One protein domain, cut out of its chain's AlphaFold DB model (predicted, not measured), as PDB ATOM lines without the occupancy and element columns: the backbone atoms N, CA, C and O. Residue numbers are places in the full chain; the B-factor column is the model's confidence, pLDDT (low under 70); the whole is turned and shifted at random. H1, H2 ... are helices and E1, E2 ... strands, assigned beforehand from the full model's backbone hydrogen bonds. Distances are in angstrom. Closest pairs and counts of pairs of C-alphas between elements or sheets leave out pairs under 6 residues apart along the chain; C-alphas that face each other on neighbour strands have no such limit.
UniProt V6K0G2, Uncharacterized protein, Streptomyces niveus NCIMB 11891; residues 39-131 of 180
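What this domain is: This is residues 39 to 131 of the 180 residues of an uncharacterized protein of Streptomyces niveus NCIMB 11891 (UniProt V6K0G2). A long three-stranded antiparallel sheet, E1, E4 and E3, has the small two-stranded ribbon of E2 and E5 over part of one face, with E2 the strand that comes closest to the sheet. The two short helices lie toward opposite ends of the long axis, H1 near the start of E1 and H2 near its end, and residues 129 to 130 pair along the edge strand E3. The printed part has 93 residues, and along it come H1, E1, E2, E3, H2, E4 and E5. The class is mixed, helices and strands, with under half of the residues, 45, in named elements. The whole is only just compact, close to loose, with a radius of gyration of the C-alphas of 14.4 A, and elongated, spanning 42 by 26 by 21 A.

How they stand to each other: H1, residues 42 to 46, is only just not on the sheet, with 4 pairs of C-alphas within 10 A. In H1, 0 of 1 O i to N i+4 pairs and 2 of 2 O i to N i+3 pairs are within hydrogen-bond range; in H2, residues 88 to 94, every O i to N i+4 pair is within range. E1, residues 51 to 59, is an edge strand, antiparallel to the inner strand E4, residues 100 to 108, at 165 degrees between directions; N 53 and O 106 are 2.8 A apart. E2, residues 63 to 65, comes closest to E4 at the C-alphas of Met 63 and Thr 102, 6.3 A apart. E2 is the antiparallel neighbour of E5, residues 118 to 122, with N 64 and O 121 2.9 A apart. E3, residues 75 to 81, is the other edge strand, antiparallel to E4 at 170 degrees; N 103 and O 78 are 2.8 A apart. E2 and E3 are near each other, while E5 is apart from E1, E3 and E4. H2 is only just on the sheet, with 5 pairs of C-alphas within 10 A, and only grazes it with residues 90 to 94.

Where its parts are: H1 begins at C-alpha 42 (26.543, 24.889, -11.844) and is 8.1 A long from first to last C-alpha. By the same measure E1 is 25.0 A, E2 7.0 A, E3 18.1 A, H2 9.9 A, E4 25.9 A and E5 13.3 A. E4 begins at C-alpha 100 (9.991, 32.901, 7.517), and E5 ends at C-alpha 122 (11.132, 22.892, 4.306).

The domain as a whole: The C-alphas farthest apart, those of Ala 85 and Glu 112, are 41.7 A apart. The printed part has no cut, and no link between named elements is long. The mean pLDDT of the printed part is 93.0, and residue 85 is its one residue under 70.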
ATOM      1  N   TYR A  39      18.469  27.763  -6.308       92.19
ATOM      2  CA  TYR A  39      19.516  28.743  -6.574       92.19
ATOM      3  C   TYR A  39      20.599  28.132  -7.488       92.19
ATOM      4  O   TYR A  39      21.301  27.208  -7.062       92.19
ATOM      5  N   PRO A  40      20.729  28.612  -8.740       90.19
ATOM      6  CA  PRO A  40      21.692  28.077  -9.699       90.19
ATOM      7  C   PRO A  40      23.145  28.263  -9.249       90.19
ATOM      8  O   PRO A  40      23.543  29.357  -8.862       90.19
ATOM      9  N   MET A  41      23.946  27.202  -9.349       92.12
ATOM     10  CA  MET A  41      25.359  27.177  -8.952       92.12
ATOM     11  C   MET A  41      26.269  26.441  -9.938       92.12
ATOM     12  O   MET A  41      27.485  26.603  -9.870       92.12
ATOM     13  N   ARG A  42      25.729  25.682 -10.900       89.38
ATOM     14  CA  ARG A  42      26.543  24.889 -11.844       89.38
ATOM     15  C   ARG A  42      27.602  25.691 -12.601       89.38
ATOM     16  O   ARG A  42      28.687  25.170 -12.838       89.38
ATOM     17  N   LEU A  43      27.312  26.937 -12.978       86.69
ATOM     18  CA  LEU A  43      28.287  27.783 -13.680       86.69
ATOM     19  C   LEU A  43      29.403  28.281 -12.765       86.69
ATOM     20  O   LEU A  43      30.530  28.451 -13.224       86.69
ATOM     21  N   SER A  44      29.126  28.424 -11.469       89.94
ATOM     22  CA  SER A  44      30.127  28.779 -10.461       89.94
ATOM     23  C   SER A  44      31.239  27.731 -10.363       89.94
ATOM     24  O   SER A  44      32.321  28.047  -9.881       89.94
ATOM     25  N   ARG A  45      31.024  26.512 -10.887       92.88
ATOM     26  CA  ARG A  45      32.062  25.480 -11.028       92.88
ATOM     27  C   ARG A  45      33.260  25.931 -11.867       92.88
ATOM     28  O   ARG A  45      34.362  25.437 -11.669       92.88
ATOM     29  N   LEU A  46      33.040  26.835 -12.819       92.38
ATOM     30  CA  LEU A  46      34.076  27.348 -13.718       92.38
ATOM     31  C   LEU A  46      34.868  28.513 -13.107       92.38
ATOM     32  O   LEU A  46      35.691  29.107 -13.795       92.38
ATOM     33  N   ALA A  47      34.596  28.884 -11.854       91.75
ATOM     34  CA  ALA A  47      35.324  29.952 -11.193       91.75
ATOM     35  C   ALA A  47      36.745  29.503 -10.823       91.75
ATOM     36  O   ALA A  47      36.931  28.479 -10.173       91.75
ATOM     37  N   ASP A  48      37.734  30.334 -11.151       91.94
ATOM     38  CA  ASP A  48      39.143  30.086 -10.808       91.94
ATOM     39  C   ASP A  48      39.487  30.427  -9.345       91.94
ATOM     40  O   ASP A  48      40.602  30.180  -8.887       91.94
ATOM     41  N   GLN A  49      38.562  31.053  -8.609       95.25
ATOM     42  CA  GLN A  49      38.764  31.528  -7.236       95.25
ATOM     43  C   GLN A  49      37.721  30.934  -6.287       95.25
ATOM     44  O   GLN A  49      36.572  30.755  -6.706       95.25
ATOM     45  N   PRO A  50      38.061  30.712  -5.001       96.50
ATOM     46  CA  PRO A  50      37.092  30.281  -4.001       96.50
ATOM     47  C   PRO A  50      35.851  31.179  -3.962       96.50
ATOM     48  O   PRO A  50      35.959  32.399  -4.088       96.50
ATOM     49  N   GLN A  51      34.679  30.579  -3.755       95.75
ATOM     50  CA  GLN A  51      33.405  31.303  -3.738       95.75
ATOM     51  C   GLN A  51      32.813  31.351  -2.329       95.75
ATOM     52  O   GLN A  51      32.802  30.355  -1.605       95.75
ATOM     53  N   SER A  52      32.267  32.509  -1.966       96.31
ATOM     54  CA  SER A  52      31.454  32.691  -0.763       96.31
ATOM     55  C   SER A  52      30.023  32.974  -1.184       96.31
ATOM     56  O   SER A  52      29.768  33.911  -1.938       96.31
ATOM     57  N   LEU A  53      29.092  32.173  -0.683       96.06
ATOM     58  CA  LEU A  53      27.678  32.269  -0.996       96.06
ATOM     59  C   LEU A  53      26.901  32.689   0.253       96.06
ATOM     60  O   LEU A  53      26.951  31.999   1.267       96.06
ATOM     61  N   GLY A  54      26.170  33.799   0.154       96.88
ATOM     62  CA  GLY A  54      25.208  34.249   1.159       96.88
ATOM     63  C   GLY A  54      23.798  34.229   0.580       96.88
ATOM     64  O   GLY A  54      23.517  34.903  -0.411       96.88
ATOM     65  N   LEU A  55      22.907  33.455   1.190       96.50
ATOM     66  CA  LEU A  55      21.540  33.233   0.730       96.50
ATOM     67  C   LEU A  55      20.538  33.726   1.768       96.50
ATOM     68  O   LEU A  55      20.623  33.377   2.943       96.50
ATOM     69  N   TYR A  56      19.546  34.485   1.306       95.00
ATOM     70  CA  TYR A  56      18.416  34.948   2.106       95.00
ATOM     71  C   TYR A  56      17.134  34.386   1.508       95.00
ATOM     72  O   TYR A  56      16.683  34.820   0.451       95.00
ATOM     73  N   VAL A  57      16.558  33.398   2.184       95.38
ATOM     74  CA  VAL A  57      15.391  32.667   1.697       95.38
ATOM     75  C   VAL A  57      14.148  33.124   2.447       95.38
ATOM     76  O   VAL A  57      14.051  32.911   3.656       95.38
ATOM     77  N   LEU A  58      13.206  33.732   1.727       93.88
ATOM     78  CA  LEU A  58      11.881  34.100   2.226       93.88
ATOM     79  C   LEU A  58      10.860  33.059   1.757       93.88
ATOM     80  O   LEU A  58      10.680  32.873   0.557       93.88
ATOM     81  N   ALA A  59      10.204  32.385   2.700       93.69
ATOM     82  CA  ALA A  59       9.184  31.371   2.428       93.69
ATOM     83  C   ALA A  59       8.178  31.268   3.588       93.69
ATOM     84  O   ALA A  59       8.334  31.936   4.610       93.69
ATOM     85  N   ASP A  60       7.160  30.415   3.472       93.00
ATOM     86  CA  ASP A  60       6.184  30.197   4.554       93.00
ATOM     87  C   ASP A  60       6.787  29.490   5.779       93.00
ATOM     88  O   ASP A  60       6.379  29.754   6.920       93.00
ATOM     89  N   HIS A  61       7.792  28.645   5.527       95.94
ATOM     90  CA  HIS A  61       8.489  27.803   6.496       95.94
ATOM     91  C   HIS A  61      10.002  27.997   6.440       95.94
ATOM     92  O   HIS A  61      10.557  28.500   5.460       95.94
ATOM     93  N   ARG A  62      10.690  27.557   7.495       97.62
ATOM     94  CA  ARG A  62      12.148  27.495   7.535       97.62
ATOM     95  C   ARG A  62      12.649  26.533   6.462       97.62
ATOM     96  O   ARG A  62      12.318  25.345   6.491       97.62
ATOM     97  N   MET A  63      13.489  27.048   5.572       98.06
ATOM     98  CA  MET A  63      14.068  26.298   4.460       98.06
ATOM     99  C   MET A  63      15.503  25.876   4.765       98.06
ATOM    100  O   MET A  63      16.226  26.569   5.478       98.06
ATOM    101  N   GLU A  64      15.938  24.759   4.194       97.44
ATOM    102  CA  GLU A  64      17.334  24.322   4.208       97.44
ATOM    103  C   GLU A  64      17.754  23.775   2.836       97.44
ATOM    104  O   GLU A  64      16.911  23.200   2.134       97.44
ATOM    105  N   PRO A  65      19.029  23.948   2.438       97.06
ATOM    106  CA  PRO A  65      19.570  23.279   1.263       97.06
ATOM    107  C   PRO A  65      19.484  21.762   1.424       97.06
ATOM    108  O   PRO A  65      19.611  21.233   2.532       97.06
ATOM    109  N   ARG A  66      19.269  21.044   0.321       96.38
ATOM    110  CA  ARG A  66      19.237  19.574   0.346       96.38
ATOM    111  C   ARG A  66      20.606  18.952   0.614       96.38
ATOM    112  O   ARG A  66      20.658  17.892   1.233       96.38
ATOM    113  N   ASP A  67      21.672  19.593   0.158       95.50
ATOM    114  CA  ASP A  67      23.047  19.116   0.235       95.50
ATOM    115  C   ASP A  67      24.040  20.299   0.238       95.50
ATOM    116  O   ASP A  67      23.668  21.460   0.417       95.50
ATOM    117  N   ALA A  68      25.332  19.986   0.115       96.69
ATOM    118  CA  ALA A  68      26.405  20.973   0.082       96.69
ATOM    119  C   ALA A  68      26.911  21.283  -1.340       96.69
ATOM    120  O   ALA A  68      27.787  22.135  -1.477       96.69
ATOM    121  N   ILE A  69      26.415  20.600  -2.379       95.81
ATOM    122  CA  ILE A  69      26.832  20.758  -3.787       95.81
ATOM    123  C   ILE A  69      28.355  20.936  -3.990       95.81
ATOM    124  O   ILE A  69      28.803  21.827  -4.703       95.81
ATOM    125  N   GLY A  70      29.179  20.143  -3.297       95.38
ATOM    126  CA  GLY A  70      30.645  20.176  -3.428       95.38
ATOM    127  C   GLY A  70      31.395  21.244  -2.615       95.38
ATOM    128  O   GLY A  70      32.626  21.256  -2.660       95.38
ATOM    129  N   GLY A  71      30.698  22.097  -1.858       96.25
ATOM    130  CA  GLY A  71      31.287  23.043  -0.901       96.25
ATOM    131  C   GLY A  71      31.304  22.536   0.542       96.25
ATOM    132  O   GLY A  71      30.993  21.379   0.830       96.25
ATOM    133  N   ASP A  72      31.625  23.438   1.469       97.81
ATOM    134  CA  ASP A  72      31.462  23.207   2.905       97.81
ATOM    135  C   ASP A  72      29.983  23.026   3.264       97.81
ATOM    136  O   ASP A  72      29.091  23.468   2.541       97.81
ATOM    137  N   ALA A  73      29.691  22.427   4.421       97.56
ATOM    138  CA  ALA A  73      28.315  22.323   4.899       97.56
ATOM    139  C   ALA A  73      27.668  23.723   5.047       97.56
ATOM    140  O   ALA A  73      28.273  24.596   5.685       97.56
ATOM    141  N   PRO A  74      26.447  23.943   4.519       97.25
ATOM    142  CA  PRO A  74      25.735  25.206   4.682       97.25
ATOM    143  C   PRO A  74      25.512  25.559   6.157       97.25
ATOM    144  O   PRO A  74      25.117  24.716   6.966       97.25
ATOM    145  N   LYS A  75      25.738  26.824   6.515       97.00
ATOM    146  CA  LYS A  75      25.636  27.328   7.889       97.00
ATOM    147  C   LYS A  75      24.508  28.337   7.996       97.00
ATOM    148  O   LYS A  75      24.543  29.397   7.383       97.00
ATOM    149  N   VAL A  76      23.523  28.040   8.836       97.50
ATOM    150  CA  VAL A  76      22.453  28.994   9.142       97.50
ATOM    151  C   VAL A  76      23.015  30.102  10.035       97.50
ATOM    152  O   VAL A  76      23.604  29.826  11.078       97.50
ATOM    153  N   ARG A  77      22.820  31.361   9.637       96.88
ATOM    154  CA  ARG A  77      23.168  32.573  10.405       96.88
ATOM    155  C   ARG A  77      21.946  33.133  11.135       96.88
ATOM    156  O   ARG A  77      22.050  33.670  12.240       96.88
ATOM    157  N   PHE A  78      20.773  32.975  10.525       96.94
ATOM    158  CA  PHE A  78      19.491  33.413  11.061       96.94
ATOM    159  C   PHE A  78      18.356  32.519  10.554       96.94
ATOM    160  O   PHE A  78      18.351  32.118   9.395       96.94
ATOM    161  N   ALA A  79      17.382  32.243  11.413       97.62
ATOM    162  CA  ALA A  79      16.124  31.602  11.073       97.62
ATOM    163  C   ALA A  79      15.023  32.223  11.944       97.62
ATOM    164  O   ALA A  79      15.079  32.143  13.172       97.62
ATOM    165  N   GLY A  80      14.024  32.853  11.339       96.12
ATOM    166  CA  GLY A  80      12.903  33.407  12.091       96.12
ATOM    167  C   GLY A  80      11.900  34.143  11.219       96.12
ATOM    168  O   GLY A  80      12.203  34.546  10.097       96.12
ATOM    169  N   ARG A  81      10.692  34.352  11.753       94.00
ATOM    170  CA  ARG A  81       9.675  35.167  11.080       94.00
ATOM    171  C   ARG A  81      10.059  36.640  11.120       94.00
ATOM    172  O   ARG A  81      10.413  37.163  12.177       94.00
ATOM    173  N   VAL A  82       9.945  37.305   9.975       90.00
ATOM    174  CA  VAL A  82      10.238  38.734   9.831       90.00
ATOM    175  C   VAL A  82       8.954  39.446   9.408       90.00
ATOM    176  O   VAL A  82       8.378  39.093   8.380       90.00
ATOM    177  N   PRO A  83       8.449  40.415  10.190       81.94
ATOM    178  CA  PRO A  83       7.263  41.162   9.799       81.94
ATOM    179  C   PRO A  83       7.591  42.113   8.646       81.94
ATOM    180  O   PRO A  83       8.547  42.884   8.739       81.94
ATOM    181  N   ALA A  84       6.747  42.141   7.610       74.75
ATOM    182  CA  ALA A  84       6.849  43.117   6.523       74.75
ATOM    183  C   ALA A  84       6.867  44.576   7.018       74.75
ATOM    184  O   ALA A  84       7.564  45.415   6.459       74.75
ATOM    185  N   ALA A  85       6.171  44.875   8.120       68.06
ATOM    186  CA  ALA A  85       6.147  46.214   8.717       68.06
ATOM    187  C   ALA A  85       7.526  46.709   9.204       68.06
ATOM    188  O   ALA A  85       7.714  47.909   9.374       68.06
ATOM    189  N   GLY A  86       8.487  45.805   9.436       71.38
ATOM    190  CA  GLY A  86       9.842  46.160   9.862       71.38
ATOM    191  C   GLY A  86      10.796  46.521   8.717       71.38
ATOM    192  O   GLY A  86      11.898  46.987   8.990       71.38
ATOM    193  N   SER A  87      10.413  46.289   7.454       76.81
ATOM    194  CA  SER A  87      11.231  46.613   6.278       76.81
ATOM    195  C   SER A  87      10.365  46.737   5.016       76.81
ATOM    196  O   SER A  87       9.819  45.726   4.564       76.81
ATOM    197  N   PRO A  88      10.281  47.930   4.391       80.75
ATOM    198  CA  PRO A  88       9.535  48.124   3.146       80.75
ATOM    199  C   PRO A  88       9.944  47.151   2.034       80.75
ATOM    200  O   PRO A  88       9.078  46.620   1.346       80.75
ATOM    201  N   ALA A  89      11.239  46.839   1.916       81.06
ATOM    202  CA  ALA A  89      11.755  45.904   0.915       81.06
ATOM    203  C   ALA A  89      11.236  44.470   1.124       81.06
ATOM    204  O   ALA A  89      10.877  43.783   0.172       81.06
ATOM    205  N   VAL A  90      11.144  44.017   2.381       82.25
ATOM    206  CA  VAL A  90      10.549  42.708   2.698       82.25
ATOM    207  C   VAL A  90       9.051  42.734   2.415       82.25
ATOM    208  O   VAL A  90       8.514  41.766   1.881       82.25
ATOM    209  N   GLY A  91       8.375  43.841   2.733       84.81
ATOM    210  CA  GLY A  91       6.964  44.031   2.410       84.81
ATOM    211  C   GLY A  91       6.674  43.942   0.914       84.81
ATOM    212  O   GLY A  91       5.750  43.228   0.534       84.81
ATOM    213  N   GLU A  92       7.492  44.586   0.077       85.38
ATOM    214  CA  GLU A  92       7.372  44.534  -1.385       85.38
ATOM    215  C   GLU A  92       7.560  43.109  -1.923       85.38
ATOM    216  O   GLU A  92       6.766  42.644  -2.739       85.38
ATOM    217  N   LEU A  93       8.564  42.378  -1.425       84.56
ATOM    218  CA  LEU A  93       8.845  41.006  -1.860       84.56
ATOM    219  C   LEU A  93       7.790  39.988  -1.410       84.56
ATOM    220  O   LEU A  93       7.662  38.933  -2.025       84.56
ATOM    221  N   THR A  94       7.064  40.266  -0.325       85.25
ATOM    222  CA  THR A  94       6.189  39.279   0.337       85.25
ATOM    223  C   THR A  94       4.713  39.658   0.328       85.25
ATOM    224  O   THR A  94       3.907  38.999   0.982       85.25
ATOM    225  N   GLY A  95       4.345  40.739  -0.367       84.81
ATOM    226  CA  GLY A  95       2.968  41.235  -0.400       84.81
ATOM    227  C   GLY A  95       2.442  41.656   0.977       84.81
ATOM    228  O   GLY A  95       1.255  41.512   1.255       84.81
ATOM    229  N   GLY A  96       3.321  42.130   1.866       81.25
ATOM    230  CA  GLY A  96       2.953  42.541   3.228       81.25
ATOM    231  C   GLY A  96       2.784  41.395   4.238       81.25
ATOM    232  O   GLY A  96       2.309  41.631   5.352       81.25
ATOM    233  N   GLY A  97       3.169  40.168   3.877       86.06
ATOM    234  CA  GLY A  97       3.062  38.990   4.734       86.06
ATOM    235  C   GLY A  97       4.028  38.953   5.931       86.06
ATOM    236  O   GLY A  97       4.698  39.921   6.303       86.06
ATOM    237  N   ARG A  98       4.097  37.781   6.571       88.62
ATOM    238  CA  ARG A  98       5.047  37.474   7.658       88.62
ATOM    239  C   ARG A  98       5.863  36.228   7.298       88.62
ATOM    240  O   ARG A  98       5.673  35.181   7.937       88.62
ATOM    241  N   PRO A  99       6.720  36.317   6.265       92.38
ATOM    242  CA  PRO A  99       7.524  35.187   5.819       92.38
ATOM    243  C   PRO A  99       8.458  34.706   6.929       92.38
ATOM    244  O   PRO A  99       8.867  35.459   7.823       92.38
ATOM    245  N   PHE A 100       8.831  33.440   6.842       94.94
ATOM    246  CA  PHE A 100       9.991  32.901   7.517       94.94
ATOM    247  C   PHE A 100      11.241  33.225   6.690       94.94
ATOM    248  O   PHE A 100      11.338  32.856   5.520       94.94
ATOM    249  N   LEU A 101      12.196  33.929   7.296       95.69
ATOM    250  CA  LEU A 101      13.499  34.202   6.704       95.69
ATOM    251  C   LEU A 101      14.506  33.175   7.213       95.69
ATOM    252  O   LEU A 101      14.679  33.028   8.425       95.69
ATOM    253  N   THR A 102      15.215  32.530   6.293       97.75
ATOM    254  CA  THR A 102      16.417  31.749   6.607       97.75
ATOM    255  C   THR A 102      17.618  32.369   5.901       97.75
ATOM    256  O   THR A 102      17.629  32.463   4.678       97.75
ATOM    257  N   ALA A 103      18.613  32.809   6.673       97.62
ATOM    258  CA  ALA A 103      19.888  33.301   6.159       97.62
ATOM    259  C   ALA A 103      20.942  32.199   6.284       97.62
ATOM    260  O   ALA A 103      21.159  31.673   7.384       97.62
ATOM    261  N   ILE A 104      21.568  31.844   5.167       98.19
ATOM    262  CA  ILE A 104      22.487  30.713   5.038       98.19
ATOM    263  C   ILE A 104      23.770  31.206   4.378       98.19
ATOM    264  O   ILE A 104      23.713  31.803   3.309       98.19
ATOM    265  N   ASP A 105      24.905  30.888   4.989       97.69
ATOM    266  CA  ASP A 105      26.219  31.084   4.391       97.69
ATOM    267  C   ASP A 105      26.810  29.737   3.987       97.69
ATOM    268  O   ASP A 105      26.666  28.734   4.694       97.69
ATOM    269  N   GLN A 106      27.532  29.719   2.877       97.88
ATOM    270  CA  GLN A 106      28.304  28.566   2.452       97.88
ATOM    271  C   GLN A 106      29.592  29.006   1.768       97.88
ATOM    272  O   GLN A 106      29.637  30.028   1.086       97.88
ATOM    273  N   TYR A 107      30.645  28.218   1.955       98.00
ATOM    274  CA  TYR A 107      31.942  28.463   1.352       98.00
ATOM    275  C   TYR A 107      32.330  27.322   0.413       98.00
ATOM    276  O   TYR A 107      32.090  26.150   0.707       98.00
ATOM    277  N   PHE A 108      32.928  27.679  -0.716       97.75
ATOM    278  CA  PHE A 108      33.365  26.771  -1.767       97.75
ATOM    279  C   PHE A 108      34.862  26.975  -1.999       97.75
ATOM    280  O   PHE A 108      35.244  27.804  -2.829       97.75
ATOM    281  N   PRO A 109      35.727  26.245  -1.271       97.38
ATOM    282  CA  PRO A 109      37.175  26.371  -1.430       97.38
ATOM    283  C   PRO A 109      37.669  25.860  -2.790       97.38
ATOM    284  O   PRO A 109      38.690  26.328  -3.279       97.38
ATOM    285  N   GLN A 110      36.949  24.900  -3.379       97.12
ATOM    286  CA  GLN A 110      37.262  24.238  -4.648       97.12
ATOM    287  C   GLN A 110      36.021  24.292  -5.551       97.12
ATOM    288  O   GLN A 110      35.222  23.347  -5.546       97.12
ATOM    289  N   PRO A 111      35.787  25.413  -6.261       95.81
ATOM    290  CA  PRO A 111      34.594  25.604  -7.083       95.81
ATOM    291  C   PRO A 111      34.392  24.487  -8.110       95.81
ATOM    292  O   PRO A 111      33.265  24.055  -8.334       95.81
ATOM    293  N   GLU A 112      35.467  23.918  -8.653       96.12
ATOM    294  CA  GLU A 112      35.441  22.818  -9.615       96.12
ATOM    295  C   GLU A 112      34.751  21.545  -9.096       96.12
ATOM    296  O   GLU A 112      34.458  20.642  -9.878       96.12
ATOM    297  N   ARG A 113      34.467  21.451  -7.792       96.56
ATOM    298  CA  ARG A 113      33.709  20.351  -7.182       96.56
ATOM    299  C   ARG A 113      32.202  20.552  -7.208       96.56
ATOM    300  O   ARG A 113      31.488  19.590  -6.940       96.56
ATOM    301  N   ILE A 114      31.721  21.748  -7.544       96.62
ATOM    302  CA  ILE A 114      30.291  22.039  -7.621       96.62
ATOM    303  C   ILE A 114      29.648  21.154  -8.688       96.62
ATOM    304  O   ILE A 114      30.030  21.183  -9.859       96.62
ATOM    305  N   ASP A 115      28.693  20.324  -8.284       94.50
ATOM    306  CA  ASP A 115      28.092  19.270  -9.109       94.50
ATOM    307  C   ASP A 115      26.580  19.447  -9.338       94.50
ATOM    308  O   ASP A 115      25.999  18.841 -10.253       94.50
ATOM    309  N   ALA A 116      25.947  20.331  -8.572       94.19
ATOM    310  CA  ALA A 116      24.522  20.606  -8.628       94.19
ATOM    311  C   ALA A 116      24.188  22.080  -8.337       94.19
ATOM    312  O   ALA A 116      25.062  22.913  -8.102       94.19
ATOM    313  N   ASP A 117      22.897  22.386  -8.423       93.50
ATOM    314  CA  ASP A 117      22.309  23.655  -8.008       93.50
ATOM    315  C   ASP A 117      21.683  23.464  -6.628       93.50
ATOM    316  O   ASP A 117      21.265  22.355  -6.286       93.50
ATOM    317  N   HIS A 118      21.580  24.534  -5.845       96.06
ATOM    318  CA  HIS A 118      20.923  24.443  -4.547       96.06
ATOM    319  C   HIS A 118      19.429  24.263  -4.731       96.06
ATOM    320  O   HIS A 118      18.756  25.182  -5.183       96.06
ATOM    321  N   GLU A 119      18.899  23.115  -4.328       95.81
ATOM    322  CA  GLU A 119      17.467  22.936  -4.115       95.81
ATOM    323  C   GLU A 119      17.149  23.062  -2.624       95.81
ATOM    324  O   GLU A 119      17.826  22.474  -1.776       95.81
ATOM    325  N   PHE A 120      16.082  23.785  -2.298       96.88
ATOM    326  CA  PHE A 120      15.659  23.987  -0.917       96.88
ATOM    327  C   PHE A 120      14.446  23.131  -0.575       96.88
ATOM    328  O   PHE A 120      13.569  22.875  -1.404       96.88
ATOM    329  N   ARG A 121      14.374  22.710   0.686       97.00
ATOM    330  CA  ARG A 121      13.197  22.051   1.257       97.00
ATOM    331  C   ARG A 121      12.833  22.665   2.597       97.00
ATOM    332  O   ARG A 121      13.702  23.171   3.305       97.00
ATOM    333  N   ALA A 122      11.560  22.562   2.960       97.56
ATOM    334  CA  ALA A 122      11.132  22.892   4.306       97.56
ATOM    335  C   ALA A 122      11.786  21.934   5.313       97.56
ATOM    336  O   ALA A 122      11.931  20.729   5.074       97.56
ATOM    337  N   THR A 123      12.192  22.495   6.442       97.50
ATOM    338  CA  THR A 123      12.605  21.734   7.622       97.50
ATOM    339  C   THR A 123      11.383  21.115   8.307       97.50
ATOM    340  O   THR A 123      10.249  21.536   8.086       97.50
ATOM    341  N   ALA A 124      11.597  20.124   9.177       96.88
ATOM    342  CA  ALA A 124      10.504  19.499   9.931       96.88
ATOM    343  C   ALA A 124       9.836  20.451  10.944       96.88
ATOM    344  O   ALA A 124       8.714  20.202  11.380       96.88
ATOM    345  N   SER A 125      10.528  21.517  11.355       96.62
ATOM    346  CA  SER A 125       9.992  22.522  12.272       96.62
ATOM    347  C   SER A 125      10.625  23.890  12.037       96.62
ATOM    348  O   SER A 125      11.832  24.005  11.822       96.62
ATOM    349  N   ASP A 126       9.823  24.939  12.205       97.56
ATOM    350  CA  ASP A 126      10.220  26.347  12.096       97.56
ATOM    351  C   ASP A 126      11.030  26.829  13.320       97.56
ATOM    352  O   ASP A 126      10.779  27.897  13.882       97.56
ATOM    353  N   THR A 127      12.001  26.030  13.770       97.06
ATOM    354  CA  THR A 127      12.818  26.336  14.950       97.06
ATOM    355  C   THR A 127      13.615  27.624  14.702       97.06
ATOM    356  O   THR A 127      14.404  27.662  13.751       97.06
ATOM    357  N   PRO A 128      13.454  28.676  15.523       96.94
ATOM    358  CA  PRO A 128      14.205  29.911  15.352       96.94
ATOM    359  C   PRO A 128      15.695  29.721  15.636       96.94
ATOM    360  O   PRO A 128      16.093  28.907  16.468       96.94
ATOM    361  N   TYR A 129      16.527  30.516  14.976       96.75
ATOM    362  CA  TYR A 129      17.960  30.566  15.228       96.75
ATOM    363  C   TYR A 129      18.487  31.979  14.989       96.75
ATOM    364  O   TYR A 129      18.100  32.657  14.040       96.75
ATOM    365  N   ARG A 130      19.411  32.430  15.832       95.62
ATOM    366  CA  ARG A 130      20.149  33.671  15.615       95.62
ATOM    367  C   ARG A 130      21.572  33.449  16.069       95.62
ATOM    368  O   ARG A 130      21.801  33.064  17.212       95.62
ATOM    369  N   GLN A 131      22.517  33.713  15.185       92.81
ATOM    370  CA  GLN A 131      23.907  33.638  15.574       92.81
ATOM    371  C   GLN A 131      24.272  34.765  16.532       92.81
ATOM    372  O   GLN A 131      23.960  35.935  16.305       92.81
TER     373      GLN A 131